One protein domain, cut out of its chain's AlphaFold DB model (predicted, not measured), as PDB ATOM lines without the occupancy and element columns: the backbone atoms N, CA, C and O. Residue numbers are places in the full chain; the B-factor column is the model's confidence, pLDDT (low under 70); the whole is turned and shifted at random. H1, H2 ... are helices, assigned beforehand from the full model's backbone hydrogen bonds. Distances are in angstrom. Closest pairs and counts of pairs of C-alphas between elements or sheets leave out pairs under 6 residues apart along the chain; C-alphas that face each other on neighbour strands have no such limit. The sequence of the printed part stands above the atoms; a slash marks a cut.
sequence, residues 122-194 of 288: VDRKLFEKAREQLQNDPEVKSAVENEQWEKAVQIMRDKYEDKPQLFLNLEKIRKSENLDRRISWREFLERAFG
ATOM      1  N   VAL A 122      18.533 -17.800  31.494       49.31
ATOM      2  CA  VAL A 122      17.558 -17.383  32.508       49.31
ATOM      3  C   VAL A 122      18.192 -17.321  33.902       49.31
ATOM      4  O   VAL A 122      17.919 -16.381  34.640       49.31
ATOM      5  N   ASP A 123      19.100 -18.242  34.228       46.22
ATOM      6  CA  ASP A 123      19.787 -18.275  35.524       46.22
ATOM      7  C   ASP A 123      20.786 -17.109  35.667       46.22
ATOM      8  O   ASP A 123      20.917 -16.535  36.747       46.22
ATOM      9  N   ARG A 124      21.424 -16.685  34.562       56.28
ATOM     10  CA  ARG A 124      22.301 -15.495  34.522       56.28
ATOM     11  C   ARG A 124      21.510 -14.191  34.637       56.28
ATOM     12  O   ARG A 124      21.845 -13.340  35.457       56.28
ATOM     13  N   LYS A 125      20.416 -14.060  33.878       61.62
ATOM     14  CA  LYS A 125      19.526 -12.887  33.950       61.62
ATOM     15  C   LYS A 125      18.833 -12.758  35.314       61.62
ATOM     16  O   LYS A 125      18.562 -11.644  35.748       61.62
ATOM     17  N   LEU A 126      18.559 -13.873  36.001       61.69
ATOM     18  CA  LEU A 126      17.992 -13.866  37.354       61.69
ATOM     19  C   LEU A 126      18.926 -13.157  38.347       61.69
ATOM     20  O   LEU A 126      18.457 -12.376  39.172       61.69
ATOM     21  N   PHE A 127      20.235 -13.402  38.247       64.62
ATOM     22  CA  PHE A 127      21.233 -12.768  39.108       64.62
ATOM     23  C   PHE A 127      21.348 -11.260  38.847       64.62
ATOM     24  O   PHE A 127      21.366 -10.470  39.790       64.62
ATOM     25  N   GLU A 128      21.368 -10.849  37.578       68.38
ATOM     26  CA  GLU A 128      21.406  -9.428  37.203       68.38
ATOM     27  C   GLU A 128      20.170  -8.677  37.720       68.38
ATOM     28  O   GLU A 128      20.307  -7.653  38.390       68.38
ATOM     29  N   LYS A 129      18.967  -9.239  37.535       69.06
ATOM     30  CA  LYS A 129      17.721  -8.647  38.052       69.06
ATOM     31  C   LYS A 129      17.672  -8.597  39.579       69.06
ATOM     32  O   LYS A 129      17.247  -7.599  40.157       69.06
ATOM     33  N   ALA A 130      18.125  -9.660  40.243       69.19
ATOM     34  CA  ALA A 130      18.259  -9.697  41.697       69.19
ATOM     35  C   ALA A 130      19.163  -8.567  42.209       69.19
ATOM     36  O   ALA A 130      18.831  -7.888  43.181       69.19
ATOM     37  N   ARG A 131      20.291  -8.343  41.530       73.12
ATOM     38  CA  ARG A 131      21.232  -7.274  41.859       73.12
ATOM     39  C   ARG A 131      20.603  -5.893  41.692       73.12
ATOM     40  O   ARG A 131      20.722  -5.078  42.603       73.12
ATOM     41  N   GLU A 132      19.920  -5.640  40.579       75.12
ATOM     42  CA  GLU A 132      19.244  -4.359  40.331       75.12
ATOM     43  C   GLU A 132      18.186  -4.054  41.395       75.12
ATOM     44  O   GLU A 132      18.137  -2.948  41.932       75.12
ATOM     45  N   GLN A 133      17.369  -5.041  41.767       75.19
ATOM     46  CA  GLN A 133      16.344  -4.832  42.786       75.19
ATOM     47  C   GLN A 133      16.919  -4.585  44.184       75.19
ATOM     48  O   GLN A 133      16.375  -3.765  44.919       75.19
ATOM     49  N   LEU A 134      18.030  -5.238  44.539       75.75
ATOM     50  CA  LEU A 134      18.717  -4.988  45.810       75.75
ATOM     51  C   LEU A 134      19.376  -3.607  45.852       75.75
ATOM     52  O   LEU A 134      19.347  -2.955  46.891       75.75
ATOM     53  N   GLN A 135      19.942  -3.145  44.734       75.44
ATOM     54  CA  GLN A 135      20.520  -1.800  44.640       75.44
ATOM     55  C   GLN A 135      19.458  -0.697  44.729       75.44
ATOM     56  O   GLN A 135      19.745   0.390  45.236       75.44
ATOM     57  N   ASN A 136      18.243  -0.982  44.257       79.19
ATOM     58  CA  ASN A 136      17.114  -0.060  44.298       79.19
ATOM     59  C   ASN A 136      16.362  -0.063  45.646       79.19
ATOM     60  O   ASN A 136      15.567   0.851  45.871       79.19
ATOM     61  N   ASP A 137      16.596  -1.029  46.549       79.38
ATOM     62  CA  ASP A 137      15.985  -1.031  47.890       79.38
ATOM     63  C   ASP A 137      16.744  -0.069  48.837       79.38
ATOM     64  O   ASP A 137      17.902  -0.328  49.197       79.38
ATOM     65  N   PRO A 138      16.115   1.040  49.281       80.94
ATOM     66  CA  PRO A 138      16.766   2.035  50.133       80.94
ATOM     67  C   PRO A 138      17.134   1.497  51.525       80.94
ATOM     68  O   PRO A 138      18.087   1.983  52.139       80.94
ATOM     69  N   GLU A 139      16.422   0.490  52.036       80.38
ATOM     70  CA  GLU A 139      16.720  -0.098  53.347       80.38
ATOM     71  C   GLU A 139      17.970  -0.975  53.292       80.38
ATOM     72  O   GLU A 139      18.830  -0.881  54.167       80.38
ATOM     73  N   VAL A 140      18.115  -1.784  52.237       80.62
ATOM     74  CA  VAL A 140      19.317  -2.610  52.050       80.62
ATOM     75  C   VAL A 140      20.519  -1.711  51.770       80.62
ATOM     76  O   VAL A 140      21.565  -1.882  52.394       80.62
ATOM     77  N   LYS A 141      20.359  -0.707  50.899       83.56
ATOM     78  CA  LYS A 141      21.428   0.240  50.569       83.56
ATOM     79  C   LYS A 141      21.935   0.996  51.798       83.56
ATOM     80  O   LYS A 141      23.136   1.008  52.046       83.56
ATOM     81  N   SER A 142      21.036   1.555  52.608       83.25
ATOM     82  CA  SER A 142      21.427   2.259  53.836       83.25
ATOM     83  C   SER A 142      22.064   1.330  54.874       83.25
ATOM     84  O   SER A 142      23.001   1.733  55.563       83.25
ATOM     85  N   ALA A 143      21.613   0.078  54.984       83.38
ATOM     86  CA  ALA A 143      22.232  -0.895  55.879       83.38
ATOM     87  C   ALA A 143      23.658  -1.271  55.436       83.38
ATOM     88  O   ALA A 143      24.540  -1.396  56.286       83.38
ATOM     89  N   VAL A 144      23.896  -1.405  54.126       82.06
ATOM     90  CA  VAL A 144      25.224  -1.695  53.559       82.06
ATOM     91  C   VAL A 144      26.165  -0.491  53.678       82.06
ATOM     92  O   VAL A 144      27.299  -0.662  54.114       82.06
ATOM     93  N   GLU A 145      25.698   0.725  53.375       82.19
ATOM     94  CA  GLU A 145      26.498   1.960  53.493       82.19
ATOM     95  C   GLU A 145      26.929   2.256  54.938       82.19
ATOM     96  O   GLU A 145      28.016   2.777  55.163       82.19
ATOM     97  N   ASN A 146      26.107   1.886  55.925       85.56
ATOM     98  CA  ASN A 146      26.434   2.032  57.346       85.56
ATOM     99  C   ASN A 146      27.220   0.834  57.925       85.56
ATOM    100  O   ASN A 146      27.326   0.722  59.146       85.56
ATOM    101  N   GLU A 147      27.708  -0.086  57.084       81.31
ATOM    102  CA  GLU A 147      28.403  -1.328  57.474       81.31
ATOM    103  C   GLU A 147      27.602  -2.229  58.444       81.31
ATOM    104  O   GLU A 147      28.148  -3.089  59.141       81.31
ATOM    105  N   GLN A 148      26.272  -2.083  58.482       84.62
ATOM    106  CA  GLN A 148      25.374  -2.851  59.350       84.62
ATOM    107  C   GLN A 148      25.008  -4.190  58.699       84.62
ATOM    108  O   GLN A 148      23.843  -4.476  58.414       84.62
ATOM    109  N   TRP A 149      26.021  -5.030  58.485       81.12
ATOM    110  CA  TRP A 149      25.912  -6.301  57.762       81.12
ATOM    111  C   TRP A 149      24.858  -7.252  58.326       81.12
ATOM    112  O   TRP A 149      24.125  -7.867  57.560       81.12
ATOM    113  N   GLU A 150      24.742  -7.359  59.651       82.44
ATOM    114  CA  GLU A 150      23.741  -8.230  60.284       82.44
ATOM    115  C   GLU A 150      22.315  -7.804  59.930       82.44
ATOM    116  O   GLU A 150      21.496  -8.635  59.536       82.44
ATOM    117  N   LYS A 151      22.036  -6.497  59.982       82.88
ATOM    118  CA  LYS A 151      20.730  -5.951  59.602       82.88
ATOM    119  C   LYS A 151      20.481  -6.081  58.106       82.88
ATOM    120  O   LYS A 151      19.377  -6.441  57.721       82.88
ATOM    121  N   ALA A 152      21.493  -5.840  57.272       82.31
ATOM    122  CA  ALA A 152      21.375  -5.996  55.824       82.31
ATOM    123  C   ALA A 152      21.036  -7.446  55.440       82.31
ATOM    124  O   ALA A 152      20.146  -7.682  54.625       82.31
ATOM    125  N   VAL A 153      21.695  -8.424  56.075       82.88
ATOM    126  CA  VAL A 153      21.392  -9.849  55.888       82.88
ATOM    127  C   VAL A 153      19.978 -10.165  56.364       82.88
ATOM    128  O   VAL A 153      19.262 -10.869  55.663       82.88
ATOM    129  N   GLN A 154      19.555  -9.644  57.515       82.56
ATOM    130  CA  GLN A 154      18.224  -9.918  58.050       82.56
ATOM    131  C   GLN A 154      17.106  -9.325  57.185       82.56
ATOM    132  O   GLN A 154      16.192 -10.048  56.812       82.56
ATOM    133  N   ILE A 155      17.231  -8.060  56.773       81.00
ATOM    134  CA  ILE A 155      16.298  -7.420  55.834       81.00
ATOM    135  C   ILE A 155      16.246  -8.216  54.535       81.00
ATOM    136  O   ILE A 155      15.164  -8.454  54.001       81.00
ATOM    137  N   MET A 156      17.404  -8.648  54.029       78.50
ATOM    138  CA  MET A 156      17.431  -9.401  52.789       78.50
ATOM    139  C   MET A 156      16.767 -10.775  52.938       78.50
ATOM    140  O   MET A 156      15.973 -11.144  52.075       78.50
ATOM    141  N   ARG A 157      16.992 -11.480  54.051       77.56
ATOM    142  CA  ARG A 157      16.268 -12.717  54.366       77.56
ATOM    143  C   ARG A 157      14.759 -12.484  54.429       77.56
ATOM    144  O   ARG A 157      14.003 -13.090  53.679       77.56
ATOM    145  N   ASP A 158      14.320 -11.519  55.227       77.75
ATOM    146  CA  ASP A 158      12.897 -11.251  55.454       77.75
ATOM    147  C   ASP A 158      12.172 -10.753  54.186       77.75
ATOM    148  O   ASP A 158      10.972 -10.999  53.978       77.75
ATOM    149  N   LYS A 159      12.879 -10.030  53.309       71.75
ATOM    150  CA  LYS A 159      12.304  -9.468  52.082       71.75
ATOM    151  C   LYS A 159      12.430 -10.370  50.860       71.75
ATOM    152  O   LYS A 159      11.479 -10.378  50.080       71.75
ATOM    153  N   TYR A 160      13.530 -11.103  50.699       69.31
ATOM    154  CA  TYR A 160      13.905 -11.742  49.432       69.31
ATOM    155  C   TYR A 160      14.148 -13.257  49.524       69.31
ATOM    156  O   TYR A 160      14.044 -13.926  48.492       69.31
ATOM    157  N   GLU A 161      14.425 -13.818  50.707       65.75
ATOM    158  CA  GLU A 161      14.570 -15.273  50.881       65.75
ATOM    159  C   GLU A 161      13.194 -15.949  50.739       65.75
ATOM    160  O   GLU A 161      12.184 -15.477  51.260       65.75
ATOM    161  N   ASP A 162      13.137 -17.018  49.937       57.72
ATOM    162  CA  ASP A 162      11.947 -17.845  49.670       57.72
ATOM    163  C   ASP A 162      10.687 -17.131  49.133       57.72
ATOM    164  O   ASP A 162       9.619 -17.744  49.019       57.72
ATOM    165  N   LYS A 163      10.783 -15.861  48.706       61.31
ATOM    166  CA  LYS A 163       9.646 -15.164  48.085       61.31
ATOM    167  C   LYS A 163       9.501 -15.464  46.590       61.31
ATOM    168  O   LYS A 163      10.484 -15.441  45.841       61.31
ATOM    169  N   PRO A 164       8.255 -15.659  46.112       49.94
ATOM    170  CA  PRO A 164       7.989 -16.182  44.777       49.94
ATOM    171  C   PRO A 164       8.270 -15.217  43.617       49.94
ATOM    172  O   PRO A 164       8.250 -15.640  42.467       49.94
ATOM    173  N   GLN A 165       8.529 -13.935  43.891       50.56
ATOM    174  CA  GLN A 165       8.790 -12.943  42.843       50.56
ATOM    175  C   GLN A 165      10.223 -13.023  42.287       50.56
ATOM    176  O   GLN A 165      10.428 -12.717  41.119       50.56
ATOM    177  N   LEU A 166      11.203 -13.474  43.084       53.25
ATOM    178  CA  LEU A 166      12.618 -13.547  42.669       53.25
ATOM    179  C   LEU A 166      13.278 -14.894  42.967       53.25
ATOM    180  O   LEU A 166      14.301 -15.202  42.360       53.25
ATOM    181  N   PHE A 167      12.713 -15.700  43.879       53.12
ATOM    182  CA  PHE A 167      13.265 -16.985  44.324       53.12
ATOM    183  C   PHE A 167      14.797 -16.969  44.453       53.12
ATOM    184  O   PHE A 167      15.488 -17.870  43.954       53.12
ATOM    185  N   LEU A 168      15.304 -15.920  45.100       62.41
ATOM    186  CA  LEU A 168      16.702 -15.765  45.456       62.41
ATOM    187  C   LEU A 168      17.020 -16.821  46.512       62.41
ATOM    188  O   LEU A 168      16.552 -16.758  47.643       62.41
ATOM    189  N   ASN A 169      17.795 -17.825  46.116       67.31
ATOM    190  CA  ASN A 169      18.312 -18.845  47.015       67.31
ATOM    191  C   ASN A 169      19.827 -18.933  46.802       67.31
ATOM    192  O   ASN A 169      20.291 -18.948  45.658       67.31
ATOM    193  N   LEU A 170      20.591 -19.007  47.897       71.19
ATOM    194  CA  LEU A 170      22.049 -19.156  47.886       71.19
ATOM    195  C   LEU A 170      22.518 -20.316  47.000       71.19
ATOM    196  O   LEU A 170      23.545 -20.201  46.336       71.19
ATOM    197  N   GLU A 171      21.759 -21.414  46.933       68.75
ATOM    198  CA  GLU A 171      22.095 -22.538  46.053       68.75
ATOM    199  C   GLU A 171      21.979 -22.193  44.566       68.75
ATOM    200  O   GLU A 171      22.770 -22.680  43.758       68.75
ATOM    201  N   LYS A 172      21.009 -21.351  44.188       69.88
ATOM    202  CA  LYS A 172      20.853 -20.904  42.799       69.88
ATOM    203  C   LYS A 172      21.947 -19.925  42.414       69.88
ATOM    204  O   LYS A 172      22.535 -20.102  41.357       69.88
ATOM    205  N   ILE A 173      22.264 -18.976  43.298       72.81
ATOM    206  CA  ILE A 173      23.387 -18.045  43.110       72.81
ATOM    207  C   ILE A 173      24.699 -18.825  42.951       72.81
ATOM    208  O   ILE A 173      25.502 -18.553  42.064       72.81
ATOM    209  N   ARG A 174      24.903 -19.854  43.781       72.25
ATOM    210  CA  ARG A 174      26.068 -20.734  43.677       72.25
ATOM    211  C   ARG A 174      26.150 -21.433  42.323       72.25
ATOM    212  O   ARG A 174      27.241 -21.541  41.774       72.25
ATOM    213  N   LYS A 175      25.022 -21.916  41.797       69.50
ATOM    214  CA  LYS A 175      24.971 -22.568  40.481       69.50
ATOM    215  C   LYS A 175      25.173 -21.578  39.334       69.50
ATOM    216  O   LYS A 175      25.908 -21.907  38.414       69.50
ATOM    217  N   SER A 176      24.573 -20.386  39.395       65.44
ATOM    218  CA  SER A 176      24.690 -19.379  38.331       65.44
ATOM    219  C   SER A 176      26.117 -18.856  38.172       65.44
ATOM    220  O   SER A 176      26.549 -18.587  37.058       65.44
ATOM    221  N   GLU A 177      26.854 -18.756  39.279       68.06
ATOM    222  CA  GLU A 177      28.251 -18.301  39.310       68.06
ATOM    223  C   GLU A 177      29.261 -19.464  39.254       68.06
ATOM    224  O   GLU A 177      30.463 -19.241  39.354       68.06
ATOM    225  N   ASN A 178      28.790 -20.709  39.100       66.56
ATOM    226  CA  ASN A 178      29.608 -21.927  39.046       66.56
ATOM    227  C   ASN A 178      30.616 -22.055  40.210       66.56
ATOM    228  O   ASN A 178      31.803 -22.319  40.018       66.56
ATOM    229  N   LEU A 179      30.142 -21.839  41.441       71.38
ATOM    230  CA  LEU A 179      30.995 -21.806  42.629       71.38
ATOM    231  C   LEU A 179      31.086 -23.165  43.337       71.38
ATOM    232  O   LEU A 179      30.088 -23.793  43.713       71.38
ATOM    233  N   ASP A 180      32.321 -23.567  43.638       68.69
ATOM    234  CA  ASP A 180      32.651 -24.836  44.307       68.69
ATOM    235  C   ASP A 180      32.443 -24.838  45.833       68.69
ATOM    236  O   ASP A 180      32.647 -25.864  46.490       68.69
ATOM    237  N   ARG A 181      32.014 -23.712  46.417       73.06
ATOM    238  CA  ARG A 181      31.829 -23.524  47.868       73.06
ATOM    239  C   ARG A 181      30.443 -22.981  48.218       73.06
ATOM    240  O   ARG A 181      29.734 -22.456  47.360       73.06
ATOM    241  N   ARG A 182      30.066 -23.065  49.497       69.88
ATOM    242  CA  ARG A 182      28.854 -22.411  50.018       69.88
ATOM    243  C   ARG A 182      29.086 -20.901  50.123       69.88
ATOM    244  O   ARG A 182      30.149 -20.466  50.559       69.88
ATOM    245  N   ILE A 183      28.093 -20.119  49.709       74.75
ATOM    246  CA  ILE A 183      28.139 -18.652  49.710       74.75
ATOM    247  C   ILE A 183      27.332 -18.149  50.895       74.75
ATOM    248  O   ILE A 183      26.281 -18.703  51.216       74.75
ATOM    249  N   SER A 184      27.822 -17.096  51.539       81.44
ATOM    250  CA  SER A 184      27.060 -16.388  52.563       81.44
ATOM    251  C   SER A 184      26.260 -15.230  51.966       81.44
ATOM    252  O   SER A 184      26.681 -14.579  51.013       81.44
ATOM    253  N   TRP A 185      25.119 -14.917  52.580       78.69
ATOM    254  CA  TRP A 185      24.313 -13.757  52.201       78.69
ATOM    255  C   TRP A 185      25.085 -12.432  52.285       78.69
ATOM    256  O   TRP A 185      24.847 -11.534  51.485       78.69
ATOM    257  N   ARG A 186      26.058 -12.338  53.197       82.56
ATOM    258  CA  ARG A 186      26.976 -11.200  53.287       82.56
ATOM    259  C   ARG A 186      27.823 -11.046  52.024       82.56
ATOM    260  O   ARG A 186      27.799  -9.982  51.423       82.56
ATOM    261  N   GLU A 187      28.515 -12.104  51.602       79.44
ATOM    262  CA  GLU A 187      29.339 -12.076  50.381       79.44
ATOM    263  C   GLU A 187      28.492 -11.762  49.144       79.44
ATOM    264  O   GLU A 187      28.932 -11.066  48.233       79.44
ATOM    265  N   PHE A 188      27.253 -12.257  49.112       81.06
ATOM    266  CA  PHE A 188      26.319 -11.928  48.043       81.06
ATOM    267  C   PHE A 188      25.945 -10.439  48.030       81.06
ATOM    268  O   PHE A 188      25.951  -9.834  46.960       81.06
ATOM    269  N   LEU A 189      25.678  -9.825  49.189       81.69
ATOM    270  CA  LEU A 189      25.448  -8.380  49.280       81.69
ATOM    271  C   LEU A 189      26.704  -7.592  48.875       81.69
ATOM    272  O   LEU A 189      26.608  -6.668  48.075       81.69
ATOM    273  N   GLU A 190      27.889  -7.993  49.337       82.06
ATOM    274  CA  GLU A 190      29.160  -7.370  48.937       82.06
ATOM    275  C   GLU A 190      29.347  -7.402  47.407       82.06
ATOM    276  O   GLU A 190      29.696  -6.390  46.794       82.06
ATOM    277  N   ARG A 191      29.015  -8.527  46.763       81.69
ATOM    278  CA  ARG A 191      29.015  -8.653  45.300       81.69
ATOM    279  C   ARG A 191      27.939  -7.789  44.633       81.69
ATOM    280  O   ARG A 191      28.218  -7.127  43.633       81.69
ATOM    281  N   ALA A 192      26.720  -7.782  45.169       79.19
ATOM    282  CA  ALA A 192      25.596  -7.037  44.608       79.19
ATOM    283  C   ALA A 192      25.861  -5.521  44.614       79.19
ATOM    284  O   ALA A 192      25.617  -4.846  43.609       79.19
ATOM    285  N   PHE A 193      26.444  -5.002  45.696       79.94
ATOM    286  CA  PHE A 193      26.803  -3.589  45.850       79.94
ATOM    287  C   PHE A 193      28.160  -3.215  45.228       79.94
ATOM    288  O   PHE A 193      28.532  -2.047  45.248       79.94
ATOM    289  N   GLY A 194      28.871  -4.167  44.612       78.69
ATOM    290  CA  GLY A 194      30.127  -3.898  43.903       78.69
ATOM    291  C   GLY A 194      31.340  -3.680  44.811       78.69
ATOM    292  O   GLY A 194      32.327  -3.108  44.370       78.69
TER     293      GLY A 194
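This is residues 122 to 194 of the 288 residues of an uncharacterized protein of Candidatus Buchananbacteria bacterium RIFCSPLOWO2_01_FULL_39_33 (UniProt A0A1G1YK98). A long helix, H1, forms one side of a small helical body, with the helical hairpin of H2 and H3 turned off from its last residues and the short H4 packed on its first ones. H5, whose centre is nearest the middle of the body, bridges from H3 to H1, standing crosswise to both. The printed part has 73 residues with five named helices, H1 to H5 in order along the chain, and no named strand; the class is all helix, and the helix packing is mostly crossed: leaving out H1 and H2, which touch only at the corner, 1 of the 4 pairs of helices that touch is at a shallow tilt. The whole is compact and rounded, with a radius of gyration of the C-alphas of 11.5 A and spans of 30 by 25 by 21 A.

H1, residues 122 to 136, is the hub, touching three helices. H2, residues 138 to 145, follows by a tight link; the two are about perpendicular at 86 degrees and only just touch, only at the corner, with 3 pairs of C-alphas within 8 A, the closest being Gln 135 and Lys 141 at 6.3 A. H3, residues 149 to 160, forms a hairpin with H2: they touch, opposite ways at a shallow tilt of 26 degrees, and their closest C-alphas are those of Ala 143 and Ala 152, 5.2 A apart. H3 is only just apart from H1, the closest C-alphas being 8.4 A apart. H4, residues 170 to 176, touches residues 123 to 127 of H1, opposite ways at a steep tilt of 55 degrees; the closest C-alphas are those of Asp 123 and Ser 176, 5.8 A apart. H5, residues 185 to 192, touches residues 149 to 153 of H3, about perpendicular at 85 degrees, with the C-alphas of Val 153 and Trp 185 closest at 6.1 A. H5 also only just touches H1, with 3 pairs of C-alphas within 8 A, about perpendicular at 89 degrees; the closest C-alphas are those of Arg 131 and Ala 192, 5.2 A apart. H4 and H5 are close but not clearly touching, and H2 and H4 are apart. In H2, H3, H4 and H5 every O i to N i+4 pair is within hydrogen-bond range; in H1, 10 of 11 are.

H1 begins at C-alpha 122 at (17.558, -17.383, 32.508) and is 21.0 A long from first to last C-alpha. H2 is 10.3 A long, and H3, 15.6 A long, begins at C-alpha 149 at (25.912, -6.301, 57.762). H4 is 9.9 A long, and H5, 10.2 A long, ends at C-alpha 192 at (25.596, -7.037, 44.608).

The two C-alphas farthest apart are those of Val 122 and Asn 146, at 32.8 A. The printed part has no cut and no long link; H3 to H4, with 9 residues between them, and H4 to H5, with 8, are short links. The mean pLDDT of the printed part is 73.0, and 27 residues are under 70, among them 122 to 130 and 160 to 169.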